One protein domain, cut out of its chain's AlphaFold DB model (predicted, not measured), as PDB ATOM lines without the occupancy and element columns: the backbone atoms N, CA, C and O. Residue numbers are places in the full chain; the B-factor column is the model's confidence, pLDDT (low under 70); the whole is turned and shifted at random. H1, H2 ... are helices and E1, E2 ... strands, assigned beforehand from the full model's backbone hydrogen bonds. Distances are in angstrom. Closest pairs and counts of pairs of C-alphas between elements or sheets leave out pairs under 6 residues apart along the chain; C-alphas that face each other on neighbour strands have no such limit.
ATOM      1  N   GLU A  33    -135.160-110.630-144.923       96.81
ATOM      2  CA  GLU A  33    -134.928-112.072-145.040       96.81
ATOM      3  C   GLU A  33    -136.245-112.844-145.066       96.81
ATOM      4  O   GLU A  33    -137.039-112.765-144.130       96.81
ATOM      5  N   ILE A  34    -136.447-113.654-146.102       97.00
ATOM      6  CA  ILE A  34    -137.526-114.641-146.154       97.00
ATOM      7  C   ILE A  34    -136.906-116.013-145.933       97.00
ATOM      8  O   ILE A  34    -136.098-116.471-146.739       97.00
ATOM      9  N   VAL A  35    -137.288-116.673-144.845       97.31
ATOM     10  CA  VAL A  35    -136.808-118.010-144.500       97.31
ATOM     11  C   VAL A  35    -137.880-119.033-144.793       97.31
ATOM     12  O   VAL A  35    -138.989-118.955-144.270       97.31
ATOM     13  N   ILE A  36    -137.528-120.012-145.610       96.81
ATOM     14  CA  ILE A  36    -138.361-121.153-145.950       96.81
ATOM     15  C   ILE A  36    -137.761-122.352-145.228       96.81
ATOM     16  O   ILE A  36    -136.680-122.807-145.605       96.81
ATOM     17  N   PRO A  37    -138.417-122.855-144.176       96.81
ATOM     18  CA  PRO A  37    -137.877-123.978-143.434       96.81
ATOM     19  C   PRO A  37    -137.830-125.253-144.287       96.81
ATOM     20  O   PRO A  37    -138.781-125.549-145.018       96.81
ATOM     21  N   GLY A  38    -136.775-126.052-144.153       94.00
ATOM     22  CA  GLY A  38    -136.574-127.289-144.911       94.00
ATOM     23  C   GLY A  38    -137.712-128.303-144.727       94.00
ATOM     24  O   GLY A  38    -138.079-129.025-145.658       94.00
ATOM     25  N   GLN A  39    -138.374-128.303-143.563       94.00
ATOM     26  CA  GLN A  39    -139.562-129.127-143.312       94.00
ATOM     27  C   GLN A  39    -140.782-128.731-144.155       94.00
ATOM     28  O   GLN A  39    -141.649-129.569-144.403       94.00
ATOM     29  N   SER A  40    -140.875-127.475-144.601       93.00
ATOM     30  CA  SER A  40    -141.924-127.045-145.532       93.00
ATOM     31  C   SER A  40    -141.654-127.577-146.940       93.00
ATOM     32  O   SER A  40    -142.590-127.993-147.617       93.00
ATOM     33  N   LEU A  41    -140.380-127.635-147.341       92.25
ATOM     34  CA  LEU A  41    -139.927-128.143-148.643       92.25
ATOM     35  C   LEU A  41    -139.960-129.673-148.733       92.25
ATOM     36  O   LEU A  41    -140.134-130.230-149.812       92.25
ATOM     37  N   SER A  42    -139.839-130.362-147.598       90.44
ATOM     38  CA  SER A  42    -139.809-131.829-147.527       90.44
ATOM     39  C   SER A  42    -141.197-132.487-147.588       90.44
ATOM     40  O   SER A  42    -141.298-133.711-147.522       90.44
ATOM     41  N   ARG A  43    -142.282-131.706-147.688       86.81
ATOM     42  CA  ARG A  43    -143.643-132.244-147.846       86.81
ATOM     43  C   ARG A  43    -143.793-132.890-149.221       86.81
ATOM     44  O   ARG A  43    -143.254-132.377-150.188       86.81
ATOM     45  N   VAL A  44    -144.540-133.985-149.322       79.25
ATOM     46  CA  VAL A  44    -144.830-134.625-150.615       79.25
ATOM     47  C   VAL A  44    -145.820-133.750-151.386       79.25
ATOM     48  O   VAL A  44    -146.879-133.429-150.847       79.25
ATOM     49  N   ALA A  45    -145.472-133.349-152.611       73.31
ATOM     50  CA  ALA A  45    -146.342-132.531-153.461       73.31
ATOM     51  C   ALA A  45    -147.226-133.414-154.352       73.31
ATOM     52  O   ALA A  45    -148.451-133.378-154.250       73.31
ATOM     53  N   THR A  46    -146.595-134.257-155.171       66.00
ATOM     54  CA  THR A  46    -147.244-135.197-156.092       66.00
ATOM     55  C   THR A  46    -146.301-136.355-156.406       66.00
ATOM     56  O   THR A  46    -145.177-136.139-156.845       66.00
ATOM     57  N   GLY A  47    -146.757-137.597-156.226       76.12
ATOM     58  CA  GLY A  47    -145.919-138.770-156.493       76.12
ATOM     59  C   GLY A  47    -144.747-138.905-155.504       76.12
ATOM     60  O   GLY A  47    -144.937-138.643-154.316       76.12
ATOM     61  N   PRO A  48    -143.559-139.364-155.951       79.81
ATOM     62  CA  PRO A  48    -142.397-139.553-155.080       79.81
ATOM     63  C   PRO A  48    -141.619-138.257-154.785       79.81
ATOM     64  O   PRO A  48    -140.691-138.291-153.980       79.81
ATOM     65  N   GLU A  49    -141.957-137.140-155.433       84.69
ATOM     66  CA  GLU A  49    -141.207-135.886-155.334       84.69
ATOM     67  C   GLU A  49    -141.642-135.041-154.129       84.69
ATOM     68  O   GLU A  49    -142.830-134.929-153.791       84.69
ATOM     69  N   THR A  50    -140.663-134.411-153.477       90.88
ATOM     70  CA  THR A  50    -140.935-133.400-152.450       90.88
ATOM     71  C   THR A  50    -141.359-132.078-153.089       90.88
ATOM     72  O   THR A  50    -141.079-131.805-154.254       90.88
ATOM     73  N   LEU A  51    -142.014-131.216-152.317       89.19
ATOM     74  CA  LEU A  51    -142.433-129.892-152.758       89.19
ATOM     75  C   LEU A  51    -141.242-129.046-153.205       89.19
ATOM     76  O   LEU A  51    -141.322-128.376-154.227       89.19
ATOM     77  N   GLY A  52    -140.121-129.122-152.487       92.06
ATOM     78  CA  GLY A  52    -138.885-128.466-152.893       92.06
ATOM     79  C   GLY A  52    -138.381-128.950-154.253       92.06
ATOM     80  O   GLY A  52    -138.040-128.130-155.103       92.06
ATOM     81  N   GLN A  53    -138.379-130.269-154.489       91.12
ATOM     82  CA  GLN A  53    -137.977-130.852-155.776       91.12
ATOM     83  C   GLN A  53    -138.897-130.418-156.912       91.12
ATOM     84  O   GLN A  53    -138.403-130.039-157.969       91.12
ATOM     85  N   TRP A  54    -140.208-130.422-156.668       88.75
ATOM     86  CA  TRP A  54    -141.191-129.978-157.646       88.75
ATOM     87  C   TRP A  54    -141.005-128.494-157.987       88.75
ATOM     88  O   TRP A  54    -140.938-128.135-159.152       88.75
ATOM     89  N   MET A  55    -140.845-127.619-156.991       92.31
ATOM     90  CA  MET A  55    -140.657-126.182-157.237       92.31
ATOM     91  C   MET A  55    -139.306-125.853-157.884       92.31
ATOM     92  O   MET A  55    -139.232-124.892-158.647       92.31
ATOM     93  N   ALA A  56    -138.263-126.634-157.574       93.81
ATOM     94  CA  ALA A  56    -136.861-126.538-158.002       93.81
ATOM     95  C   ALA A  56    -136.144-125.207-157.683       93.81
ATOM     96  O   ALA A  56    -135.087-125.200-157.049       93.81
ATOM     97  N   GLU A  57    -136.717-124.076-158.081       96.56
ATOM     98  CA  GLU A  57    -136.223-122.720-157.878       96.56
ATOM     99  C   GLU A  57    -137.361-121.800-157.408       96.56
ATOM    100  O   GLU A  57    -138.490-121.889-157.883       96.56
ATOM    101  N   LEU A  58    -137.047-120.877-156.497       96.75
ATOM    102  CA  LEU A  58    -137.904-119.750-156.145       96.75
ATOM    103  C   LEU A  58    -137.249-118.431-156.524       96.75
ATOM    104  O   LEU A  58    -136.087-118.183-156.204       96.75
ATOM    105  N   ARG A  59    -138.036-117.553-157.140       97.69
ATOM    106  CA  ARG A  59    -137.663-116.190-157.518       97.69
ATOM    107  C   ARG A  59    -138.474-115.202-156.694       97.69
ATOM    108  O   ARG A  59    -139.698-115.302-156.630       97.69
ATOM    109  N   ALA A  60    -137.800-114.246-156.067       97.06
ATOM    110  CA  ALA A  60    -138.449-113.184-155.306       97.06
ATOM    111  C   ALA A  60    -138.508-111.901-156.131       97.06
ATOM    112  O   ALA A  60    -137.481-111.440-156.631       97.06
ATOM    113  N   TYR A  61    -139.692-111.302-156.229       97.00
ATOM    114  CA  TYR A  61    -139.921-110.047-156.939       97.00
ATOM    115  C   TYR A  61    -140.434-108.982-155.977       97.00
ATOM    116  O   TYR A  61    -141.367-109.250-155.226       97.00
ATOM    117  N   ALA A  62    -139.892-107.765-156.047       96.69
ATOM    118  CA  ALA A  62    -140.389-106.595-155.326       96.69
ATOM    119  C   ALA A  62    -140.979-105.590-156.323       96.69
ATOM    120  O   ALA A  62    -140.292-105.152-157.247       96.69
ATOM    121  N   ASN A  63    -142.263-105.244-156.174       94.19
ATOM    122  CA  ASN A  63    -143.003-104.387-157.114       94.19
ATOM    123  C   ASN A  63    -142.853-104.829-158.589       94.19
ATOM    124  O   ASN A  63    -142.753-104.004-159.494       94.19
ATOM    125  N   GLY A  64    -142.812-106.145-158.825       92.19
ATOM    126  CA  GLY A  64    -142.678-106.739-160.159       92.19
ATOM    127  C   GLY A  64    -141.249-106.812-160.712       92.19
ATOM    128  O   GLY A  64    -141.065-107.340-161.805       92.19
ATOM    129  N   VAL A  65    -140.238-106.336-159.979       95.94
ATOM    130  CA  VAL A  65    -138.821-106.447-160.361       95.94
ATOM    131  C   VAL A  65    -138.187-107.627-159.639       95.94
ATOM    132  O   VAL A  65    -138.318-107.742-158.423       95.94
ATOM    133  N   GLU A  66    -137.499-108.498-160.374       96.75
ATOM    134  CA  GLU A  66    -136.814-109.652-159.792       96.75
ATOM    135  C   GLU A  66    -135.623-109.208-158.932       96.75
ATOM    136  O   GLU A  66    -134.797-108.400-159.358       96.75
ATOM    137  N   CYS A  67    -135.543-109.742-157.717       97.31
ATOM    138  CA  CYS A  67    -134.551-109.359-156.721       97.31
ATOM    139  C   CYS A  67    -133.504-110.433-156.477       97.31
ATOM    140  O   CYS A  67    -132.321-110.130-156.341       97.31
ATOM    141  N   THR A  68    -133.946-111.684-156.362       97.50
ATOM    142  CA  THR A  68    -133.075-112.814-156.045       97.50
ATOM    143  C   THR A  68    -133.726-114.130-156.458       97.50
ATOM    144  O   THR A  68    -134.943-114.195-156.661       97.50
ATOM    145  N   ARG A  69    -132.905-115.177-156.546       97.50
ATOM    146  CA  ARG A  69    -133.308-116.556-156.825       97.50
ATOM    147  C   ARG A  69    -132.671-117.493-155.811       97.50
ATOM    148  O   ARG A  69    -131.547-117.250-155.373       97.50
ATOM    149  N   ALA A  70    -133.356-118.575-155.472       96.94
ATOM    150  CA  ALA A  70    -132.801-119.635-154.647       96.94
ATOM    151  C   ALA A  70    -133.233-121.007-155.159       96.94
ATOM    152  O   ALA A  70    -134.399-121.215-155.488       96.94
ATOM    153  N   ASN A  71    -132.296-121.954-155.172       96.44
ATOM    154  CA  ASN A  71    -132.612-123.361-155.376       96.44
ATOM    155  C   ASN A  71    -133.330-123.889-154.124       96.44
ATOM    156  O   ASN A  71    -132.809-123.776-153.016       96.44
ATOM    157  N   VAL A  72    -134.524-124.442-154.316       95.69
ATOM    158  CA  VAL A  72    -135.366-125.013-153.255       95.69
ATOM    159  C   VAL A  72    -135.517-126.527-153.371       95.69
ATOM    160  O   VAL A  72    -136.202-127.132-152.553       95.69
ATOM    161  N   ALA A  73    -134.841-127.159-154.337       92.25
ATOM    162  CA  ALA A  73    -134.814-128.614-154.491       92.25
ATOM    163  C   ALA A  73    -134.138-129.328-153.309       92.25
ATOM    164  O   ALA A  73    -134.302-130.534-153.120       92.25
ATOM    165  N   THR A  74    -133.370-128.592-152.505       87.62
ATOM    166  CA  THR A  74    -132.716-129.097-151.299       87.62
ATOM    167  C   THR A  74    -133.680-129.152-150.115       87.62
ATOM    168  O   THR A  74    -134.485-128.248-149.922       87.62
ATOM    169  N   SER A  75    -133.541-130.158-149.248       79.94
ATOM    170  CA  SER A  75    -134.319-130.287-148.004       79.94
ATOM    171  C   SER A  75    -133.822-129.408-146.842       79.94
ATOM    172  O   SER A  75    -134.311-129.539-145.720       79.94
ATOM    173  N   SER A  76    -132.848-128.527-147.078       93.75
ATOM    174  CA  SER A  76    -132.351-127.560-146.094       93.75
ATOM    175  C   SER A  76    -133.199-126.289-146.056       93.75
ATOM    176  O   SER A  76    -133.922-125.985-147.001       93.75
ATOM    177  N   ASP A  77    -133.070-125.518-144.974       95.75
ATOM    178  CA  ASP A  77    -133.634-124.171-144.900       95.75
ATOM    179  C   ASP A  77    -133.099-123.303-146.046       95.75
ATOM    180  O   ASP A  77    -131.895-123.270-146.314       95.75
ATOM    181  N   VAL A  78    -134.001-122.571-146.696       96.38
ATOM    182  CA  VAL A  78    -133.671-121.626-147.765       96.38
ATOM    183  C   VAL A  78    -133.899-120.210-147.259       96.38
ATOM    184  O   VAL A  78    -134.933-119.914-146.664       96.38
ATOM    185  N   VAL A  79    -132.932-119.324-147.497       96.75
ATOM    186  CA  VAL A  79    -133.009-117.912-147.109       96.75
ATOM    187  C   VAL A  79    -132.911-117.047-148.359       96.75
ATOM    188  O   VAL A  79    -131.874-117.005-149.017       96.75
ATOM    189  N   LEU A  80    -133.993-116.342-148.682       96.81
ATOM    190  CA  LEU A  80    -134.021-115.326-149.731       96.81
ATOM    191  C   LEU A  80    -133.737-113.968-149.086       96.81
ATOM    192  O   LEU A  80    -134.497-113.514-148.230       96.81
ATOM    193  N   GLN A  81    -132.648-113.322-149.500       96.62
ATOM    194  CA  GLN A  81    -132.263-111.999-149.010       96.62
ATOM    195  C   GLN A  81    -132.591-110.927-150.052       96.62
ATOM    196  O   GLN A  81    -132.149-110.995-151.202       96.62
ATOM    197  N   LEU A  82    -133.367-109.930-149.634       96.69
ATOM    198  CA  LEU A  82    -133.724-108.759-150.426       96.69
ATOM    199  C   LEU A  82    -133.076-107.508-149.816       96.69
ATOM    200  O   LEU A  82    -132.925-107.393-148.601       96.69
ATOM    201  N   GLY A  83    -132.690-106.567-150.670       95.06
ATOM    202  CA  GLY A  83    -132.051-105.309-150.288       95.06
ATOM    203  C   GLY A  83    -130.528-105.388-150.190       95.06
ATOM    204  O   GLY A  83    -129.912-104.509-149.586       95.06
ATOM    205  N   LEU A  84    -129.915-106.426-150.769       94.69
ATOM    206  CA  LEU A  84    -128.460-106.554-150.839       94.69
ATOM    207  C   LEU A  84    -127.855-105.595-151.872       94.69
ATOM    208  O   LEU A  84    -128.498-105.201-152.848       94.69
ATOM    209  N   ALA A  85    -126.578-105.256-151.681       93.25
ATOM    210  CA  ALA A  85    -125.826-104.478-152.657       93.25
ATOM    211  C   ALA A  85    -125.792-105.197-154.019       93.25
ATOM    212  O   ALA A  85    -125.551-106.400-154.090       93.25
ATOM    213  N   GLY A  86    -126.038-104.448-155.097       93.44
ATOM    214  CA  GLY A  86    -126.105-104.977-156.464       93.44
ATOM    215  C   GLY A  86    -127.501-105.420-156.914       93.44
ATOM    216  O   GLY A  86    -127.700-105.628-158.108       93.44
ATOM    217  N   GLN A  87    -128.480-105.508-156.008       96.44
ATOM    218  CA  GLN A  87    -129.874-105.727-156.399       96.44
ATOM    219  C   GLN A  87    -130.524-104.436-156.933       96.44
ATOM    220  O   GLN A  87    -130.099-103.330-156.578       96.44
ATOM    221  N   PRO A  88    -131.586-104.544-157.753       96.75
ATOM    222  CA  PRO A  88    -132.367-103.390-158.192       96.75
ATOM    223  C   PRO A  88    -132.926-102.562-157.026       96.75
ATOM    224  O   PRO A  88    -133.258-103.093-155.965       96.75
ATOM    225  N   ALA A  89    -133.123-101.257-157.238       94.94
ATOM    226  CA  ALA A  89    -133.614-100.343-156.197       94.94
ATOM    227  C   ALA A  89    -134.968-100.775-155.590       94.94
ATOM    228  O   ALA A  89    -135.182-100.628-154.386       94.94
ATOM    229  N   ALA A  90    -135.851-101.386-156.390       94.38
ATOM    230  CA  ALA A  90    -137.129-101.931-155.925       94.38
ATOM    231  C   ALA A  90    -136.963-102.953-154.784       94.38
ATOM    232  O   ALA A  90    -137.778-102.999-153.868       94.38
ATOM    233  N   CYS A  91    -135.864-103.705-154.787       96.38
ATOM    234  CA  CYS A  91    -135.552-104.743-153.807       96.38
ATOM    235  C   CYS A  91    -135.078-104.192-152.461       96.38
ATOM    236  O   CYS A  91    -134.962-104.944-151.504       96.38
ATOM    237  N   SER A  92    -134.798-102.890-152.374       95.94
ATOM    238  CA  SER A  92    -134.427-102.186-151.139       95.94
ATOM    239  C   SER A  92    -135.406-101.060-150.789       95.94
ATOM    240  O   SER A  92    -135.129-100.243-149.906       95.94
ATOM    241  N   THR A  93    -136.547-100.991-151.479       95.44
ATOM    242  CA  THR A  93    -137.581 -99.985-151.228       95.44
ATOM    243  C   THR A  93    -138.491-100.473-150.106       95.44
ATOM    244  O   THR A  93    -139.175-101.484-150.248       95.44
ATOM    245  N   ASP A  94    -138.482 -99.762-148.980       95.56
ATOM    246  CA  ASP A  94    -139.355-100.063-147.843       95.56
ATOM    247  C   ASP A  94    -140.827 -99.910-148.260       95.56
ATOM    248  O   ASP A  94    -141.171 -99.000-149.018       95.56
ATOM    249  N   GLY A  95    -141.685-100.832-147.831       95.12
ATOM    250  CA  GLY A  95    -143.083-100.891-148.260       95.12
ATOM    251  C   GLY A  95    -143.319-101.573-149.616       95.12
ATOM    252  O   GLY A  95    -144.470-101.688-150.036       95.12
ATOM    253  N   ALA A  96    -142.280-102.042-150.316       95.12
ATOM    254  CA  ALA A  96    -142.459-102.754-151.580       95.12
ATOM    255  C   ALA A  96    -143.228-104.069-151.385       95.12
ATOM    256  O   ALA A  96    -142.962-104.830-150.452       95.12
ATOM    257  N   ARG A  97    -144.153-104.374-152.301       96.06
ATOM    258  CA  ARG A  97    -144.866-105.654-152.306       96.06
ATOM    259  C   ARG A  97    -143.937-106.739-152.834       96.06
ATOM    260  O   ARG A  97    -143.485-106.650-153.977       96.06
ATOM    261  N   VAL A  98    -143.693-107.762-152.022       96.38
ATOM    262  CA  VAL A  98    -142.865-108.915-152.375       96.38
ATOM    263  C   VAL A  98    -143.745-110.111-152.709       96.38
ATOM    264  O   VAL A  98    -144.605-110.502-151.918       96.38
ATOM    265  N   VAL A  99    -143.495-110.702-153.875       95.75
ATOM    266  CA  VAL A  99    -144.116-111.948-154.330       95.75
ATOM    267  C   VAL A  99    -143.045-112.980-154.643       95.75
ATOM    268  O   VAL A  99    -141.942-112.641-155.072       95.75
ATOM    269  N   LEU A 100    -143.382-114.246-154.429       96.25
ATOM    270  CA  LEU A 100    -142.525-115.377-154.753       96.25
ATOM    271  C   LEU A 100    -143.139-116.151-155.912       96.25
ATOM    272  O   LEU A 100    -144.349-116.377-155.916       96.25
ATOM    273  N   VAL A 101    -142.307-116.535-156.873       94.88
ATOM    274  CA  VAL A 101    -142.710-117.272-158.072       94.88
ATOM    275  C   VAL A 101    -141.770-118.458-158.258       94.88
ATOM    276  O   VAL A 101    -140.552-118.285-158.173       94.88
ATOM    277  N   ASP A 102    -142.312-119.649-158.490       94.12
ATOM    278  CA  ASP A 102    -141.513-120.856-158.735       94.12
ATOM    279  C   ASP A 102    -141.034-120.972-160.195       94.12
ATOM    280  O   ASP A 102    -141.255-120.072-161.011       94.12
ATOM    281  N   VAL A 103    -140.344-122.063-160.541       91.56
ATOM    282  CA  VAL A 103    -139.871-122.324-161.916       91.56
ATOM    283  C   VAL A 103    -141.012-122.514-162.929       91.56
ATOM    284  O   VAL A 103    -140.820-122.299-164.123       91.56
ATOM    285  N   HIS A 104    -142.207-122.867-162.459       85.94
ATOM    286  CA  HIS A 104    -143.402-123.080-163.271       85.94
ATOM    287  C   HIS A 104    -144.246-121.807-163.440       85.94
ATOM    288  O   HIS A 104    -145.347-121.872-163.982       85.94
ATOM    289  N   GLU A 105    -143.731-120.655-162.997       88.00
ATOM    290  CA  GLU A 105    -144.410-119.354-163.008       88.00
ATOM    291  C   GLU A 105    -145.631-119.273-162.067       88.00
ATOM    292  O   GLU A 105    -146.426-118.325-162.142       88.00
ATOM    293  N   PHE A 106    -145.769-120.203-161.114       88.50
ATOM    294  CA  PHE A 106    -146.802-120.110-160.090       88.50
ATOM    295  C   PHE A 106    -146.387-119.122-159.005       88.50
ATOM    296  O   PHE A 106    -145.371-119.283-158.328       88.50
ATOM    297  N   GLN A 107    -147.213-118.092-158.815       93.00
ATOM    298  CA  GLN A 107    -147.070-117.181-157.690       93.00
ATOM    299  C   GLN A 107    -147.527-117.889-156.411       93.00
ATOM    300  O   GLN A 107    -148.599-118.490-156.397       93.00
ATOM    301  N   LEU A 108    -146.763-117.789-155.326       94.06
ATOM    302  CA  LEU A 108    -147.200-118.287-154.023       94.06
ATOM    303  C   LEU A 108    -148.313-117.408-153.440       94.06
ATOM    304  O   LEU A 108    -148.345-116.195-153.651       94.06
ATOM    305  N   ALA A 109    -149.220-118.028-152.680       90.94
ATOM    306  CA  ALA A 109    -150.375-117.356-152.090       90.94
ATOM    307  C   ALA A 109    -149.995-116.324-151.019       90.94
ATOM    308  O   ALA A 109    -150.769-115.411-150.733       90.94
ATOM    309  N   GLN A 110    -148.821-116.476-150.403       92.38
ATOM    310  CA  GLN A 110    -148.363-115.566-149.368       92.38
ATOM    311  C   GLN A 110    -147.608-114.376-149.964       92.38
ATOM    312  O   GLN A 110    -146.607-114.528-150.663       92.38
ATOM    313  N   GLU A 111    -148.087-113.184-149.624       89.94
ATOM    314  CA  GLU A 111    -147.480-111.911-149.989       89.94
ATOM    315  C   GLU A 111    -146.820-111.272-148.775       89.94
ATOM    316  O   GLU A 111    -147.263-111.449-147.636       89.94
ATOM    317  N   PHE A 112    -145.775-110.490-149.026       93.56
ATOM    318  CA  PHE A 112    -145.089-109.745-147.981       93.56
ATOM    319  C   PHE A 112    -144.987-108.275-148.352       93.56
ATOM    320  O   PHE A 112    -144.963-107.903-149.524       93.56
ATOM    321  N   THR A 113    -144.887-107.434-147.331       95.12
ATOM    322  CA  THR A 113    -144.437-106.053-147.489       95.12
ATOM    323  C   THR A 113    -142.999-105.993-147.008       95.12
ATOM    324  O   THR A 113    -142.707-106.425-145.893       95.12
ATOM    325  N   LEU A 114    -142.098-105.509-147.859       94.25
ATOM    326  CA  LEU A 114    -140.689-105.388-147.526       94.25
ATOM    327  C   LEU A 114    -140.532-104.382-146.388       94.25
ATOM    328  O   LEU A 114    -140.870-103.211-146.550       94.25
ATOM    329  N   ALA A 115    -139.987-104.845-145.267       94.44
ATOM    330  CA  ALA A 115    -139.586-104.002-144.150       94.44
ATOM    331  C   ALA A 115    -138.108-104.267-143.841       94.44
ATOM    332  O   ALA A 115    -137.724-105.403-143.541       94.44
ATOM    333  N   LYS A 116    -137.254-103.248-143.950       90.25
ATOM    334  CA  LYS A 116    -135.797-103.422-143.787       90.25
ATOM    335  C   LYS A 116    -135.426-103.988-142.416       90.25
ATOM    336  O   LYS A 116    -136.011-103.623-141.401       90.25
ATOM    337  N   GLY A 117    -134.436-104.879-142.394       90.94
ATOM    338  CA  GLY A 117    -133.957-105.527-141.172       90.94
ATOM    339  C   GLY A 117    -134.925-106.563-140.592       90.94
ATOM    340  O   GLY A 117    -134.627-107.145-139.548       90.94
ATOM    341  N   THR A 118    -136.070-106.812-141.237       94.81
ATOM    342  CA  THR A 118    -137.034-107.812-140.771       94.81
ATOM    343  C   THR A 118    -136.767-109.181-141.383       94.81
ATOM    344  O   THR A 118    -136.261-109.317-142.499       94.81
ATOM    345  N   ARG A 119    -137.112-110.211-140.609       95.81
ATOM    346  CA  ARG A 119    -137.039-111.613-141.003       95.81
ATOM    347  C   ARG A 119    -138.432-112.211-140.910       95.81
ATOM    348  O   ARG A 119    -139.066-112.132-139.859       95.81
ATOM    349  N   VAL A 120    -138.890-112.821-141.992       96.12
ATOM    350  CA  VAL A 120    -140.178-113.512-142.067       96.12
ATOM    351  C   VAL A 120    -139.954-114.991-142.340       96.12
ATOM    352  O   VAL A 120    -139.050-115.366-143.084       96.12
ATOM    353  N   THR A 121    -140.784-115.840-141.741       96.00
ATOM    354  CA  THR A 121    -140.756-117.284-141.990       96.00
ATOM    355  C   THR A 121    -141.952-117.665-142.847       96.00
ATOM    356  O   THR A 121    -143.096-117.455-142.445       96.00
ATOM    357  N   LEU A 122    -141.695-118.247-144.014       95.19
ATOM    358  CA  LEU A 122    -142.715-118.718-144.940       95.19
ATOM    359  C   LEU A 122    -142.985-120.205-144.714       95.19
ATOM    360  O   LEU A 122    -142.186-121.071-145.069       95.19
ATOM    361  N   THR A 123    -144.134-120.507-144.119       92.38
ATOM    362  CA  THR A 123    -144.579-121.886-143.873       92.38
ATOM    363  C   THR A 123    -145.636-122.356-144.868       92.38
ATOM    364  O   THR A 123    -145.779-123.562-145.067       92.38
ATOM    365  N   ASN A 124    -146.350-121.429-145.514       90.31
ATOM    366  CA  ASN A 124    -147.357-121.731-146.523       90.31
ATOM    367  C   ASN A 124    -146.799-121.544-147.940       90.31
ATOM    368  O   ASN A 124    -146.758-120.436-148.461       90.31
ATOM    369  N   LEU A 125    -146.406-122.646-148.571       93.12
ATOM    370  CA  LEU A 125    -145.901-122.675-149.947       93.12
ATOM    371  C   LEU A 125    -146.996-123.013-150.972       93.12
ATOM    372  O   LEU A 125    -146.691-123.443-152.081       93.12
ATOM    373  N   ALA A 126    -148.274-122.865-150.611       88.19
ATOM    374  CA  ALA A 126    -149.359-123.110-151.551       88.19
ATOM    375  C   ALA A 126    -149.326-122.079-152.697       88.19
ATOM    376  O   ALA A 126    -149.165-120.879-152.430       88.19
ATOM    377  N   PRO A 127    -149.508-122.506-153.958       86.94
ATOM    378  CA  PRO A 127    -149.671-121.583-155.070       86.94
ATOM    379  C   PRO A 127    -150.963-120.772-154.910       86.94
ATOM    380  O   PRO A 127    -151.961-121.250-154.363       86.94
ATOM    381  N   LEU A 128    -150.945-119.532-155.392       87.44
ATOM    382  CA  LEU A 128    -152.099-118.648-155.424       87.44
ATOM    383  C   LEU A 128    -153.138-119.209-156.415       87.44
ATOM    384  O   LEU A 128    -152.797-119.417-157.588       87.44
ATOM    385  N   PRO A 129    -154.395-119.430-155.982       78.81
ATOM    386  CA  PRO A 129    -155.477-119.895-156.842       78.81
ATOM    387  C   PRO A 129    -155.634-119.072-158.137       78.81
ATOM    388  O   PRO A 129    -155.459-117.848-158.107       78.81
ATOM    389  N   PRO A 130    -155.982-119.700-159.280       74.56
ATOM    390  CA  PRO A 130    -156.033-119.031-160.588       74.56
ATOM    391  C   PRO A 130    -157.020-117.860-160.696       74.56
ATOM    392  O   PRO A 130    -156.909-117.035-161.603       74.56
ATOM    393  N   ASP A 131    -158.028-117.801-159.829       82.50
ATOM    394  CA  ASP A 131    -159.011-116.720-159.727       82.50
ATOM    395  C   ASP A 131    -158.485-115.486-158.988       82.50
ATOM    396  O   ASP A 131    -158.979-114.386-159.223       82.50
ATOM    397  N   MET A 132    -157.441-115.653-158.174       83.12
ATOM    398  CA  MET A 132    -156.786-114.572-157.434       83.12
ATOM    399  C   MET A 132    -155.518-114.045-158.120       83.12
ATOM    400  O   MET A 132    -154.954-113.036-157.696       83.12
ATOM    401  N   GLN A 133    -155.067-114.686-159.200       78.88
ATOM    402  CA  GLN A 133    -153.930-114.214-159.989       78.88
ATOM    403  C   GLN A 133    -154.304-112.953-160.786       78.88
ATOM    404  O   GLN A 133    -155.314-112.916-161.492       78.88
TER     405      GLN A 133
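This is residues 33 to 133 of the 287 residues of an uncharacterized protein of Dehalococcoidia bacterium (UniProt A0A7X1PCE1). This is a small sandwich of two three-stranded sheets face to face, their strands crossed at 30 degrees, with the short helix H3 at one end and H1, H2 and the little strand E2 at the other. The sheets come closer along the side of E4 and E5 than along that of E6 and E7, and the last printed residues lead away from the sandwich as a tail. The printed part has 101 residues, with three named helices and seven named strands in the order E1 H1 E2 H2 E3 E4 E5 H3 E6 E7; 47 residues are in named elements, class mixed. One sheet runs E5 E1 E7, mixed, and the other E4 E3 E6, antiparallel. The whole is compact, with a radius of gyration of the C-alphas of 13.2 A and spans of 40 by 32 by 19 A.

Find C-alpha 33 at (-134.928, -112.072, -145.040); from there E1 runs to residue 36. H1, residues 38 to 41, E2, residues 44 to 46, and H2, residues 51 to 55, follow. At C-alpha 57, (-136.223, -122.720, -157.878), E3 begins, residues 57 to 62, 16.8 A long. E4, residues 65 to 71, spans 18.7 A, and E5, residues 78 to 82, 13.1 A. After H3, residues 89 to 92, look for E6, residues 97 to 102, 16.8 A. E7, residues 119 to 121, ends at C-alpha 121, (-140.756, -117.284, -141.990).

Look first at E3, the inner strand of its strongly twisted sheet, only just so at 4.1 A off the plane. E3 and E4 form a hairpin, with N 60 and O 68 2.9 A apart; E6, also antiparallel to E3, has N 59 and O 101 at 2.8 A. In the other sheet E1 is antiparallel to E5, N 36 and O 78 being 2.8 A apart, and parallel to E7, N 35 and O 120 at 2.8 A. Between the sheets, the closest C-alphas of E4 and E5 are those of Cys 67 and Leu 82, 6.4 A; E6 and E7 are apart. H3 is on the sheet of E3 at a height of 7.4 A, only just over none of its strands, with two C-alphas on E4 and two on E3. H2 only grazes that sheet with residues 52 to 55 and touches H1 at Leu 41 and Gly 52, C-alphas 4.4 A apart. E2 pairs with no named strand. In H2 every O i to N i+4 pair is within hydrogen-bond range; H1 and H3 are too short for one.

The C-alphas farthest apart, those of Gly 47 and Ala 89, are 40.4 A apart. The printed part has no cut, and the link from E6 to E7, 16 residues, is long. Mean pLDDT of the printed part is 92.1; residue 46 is under 70.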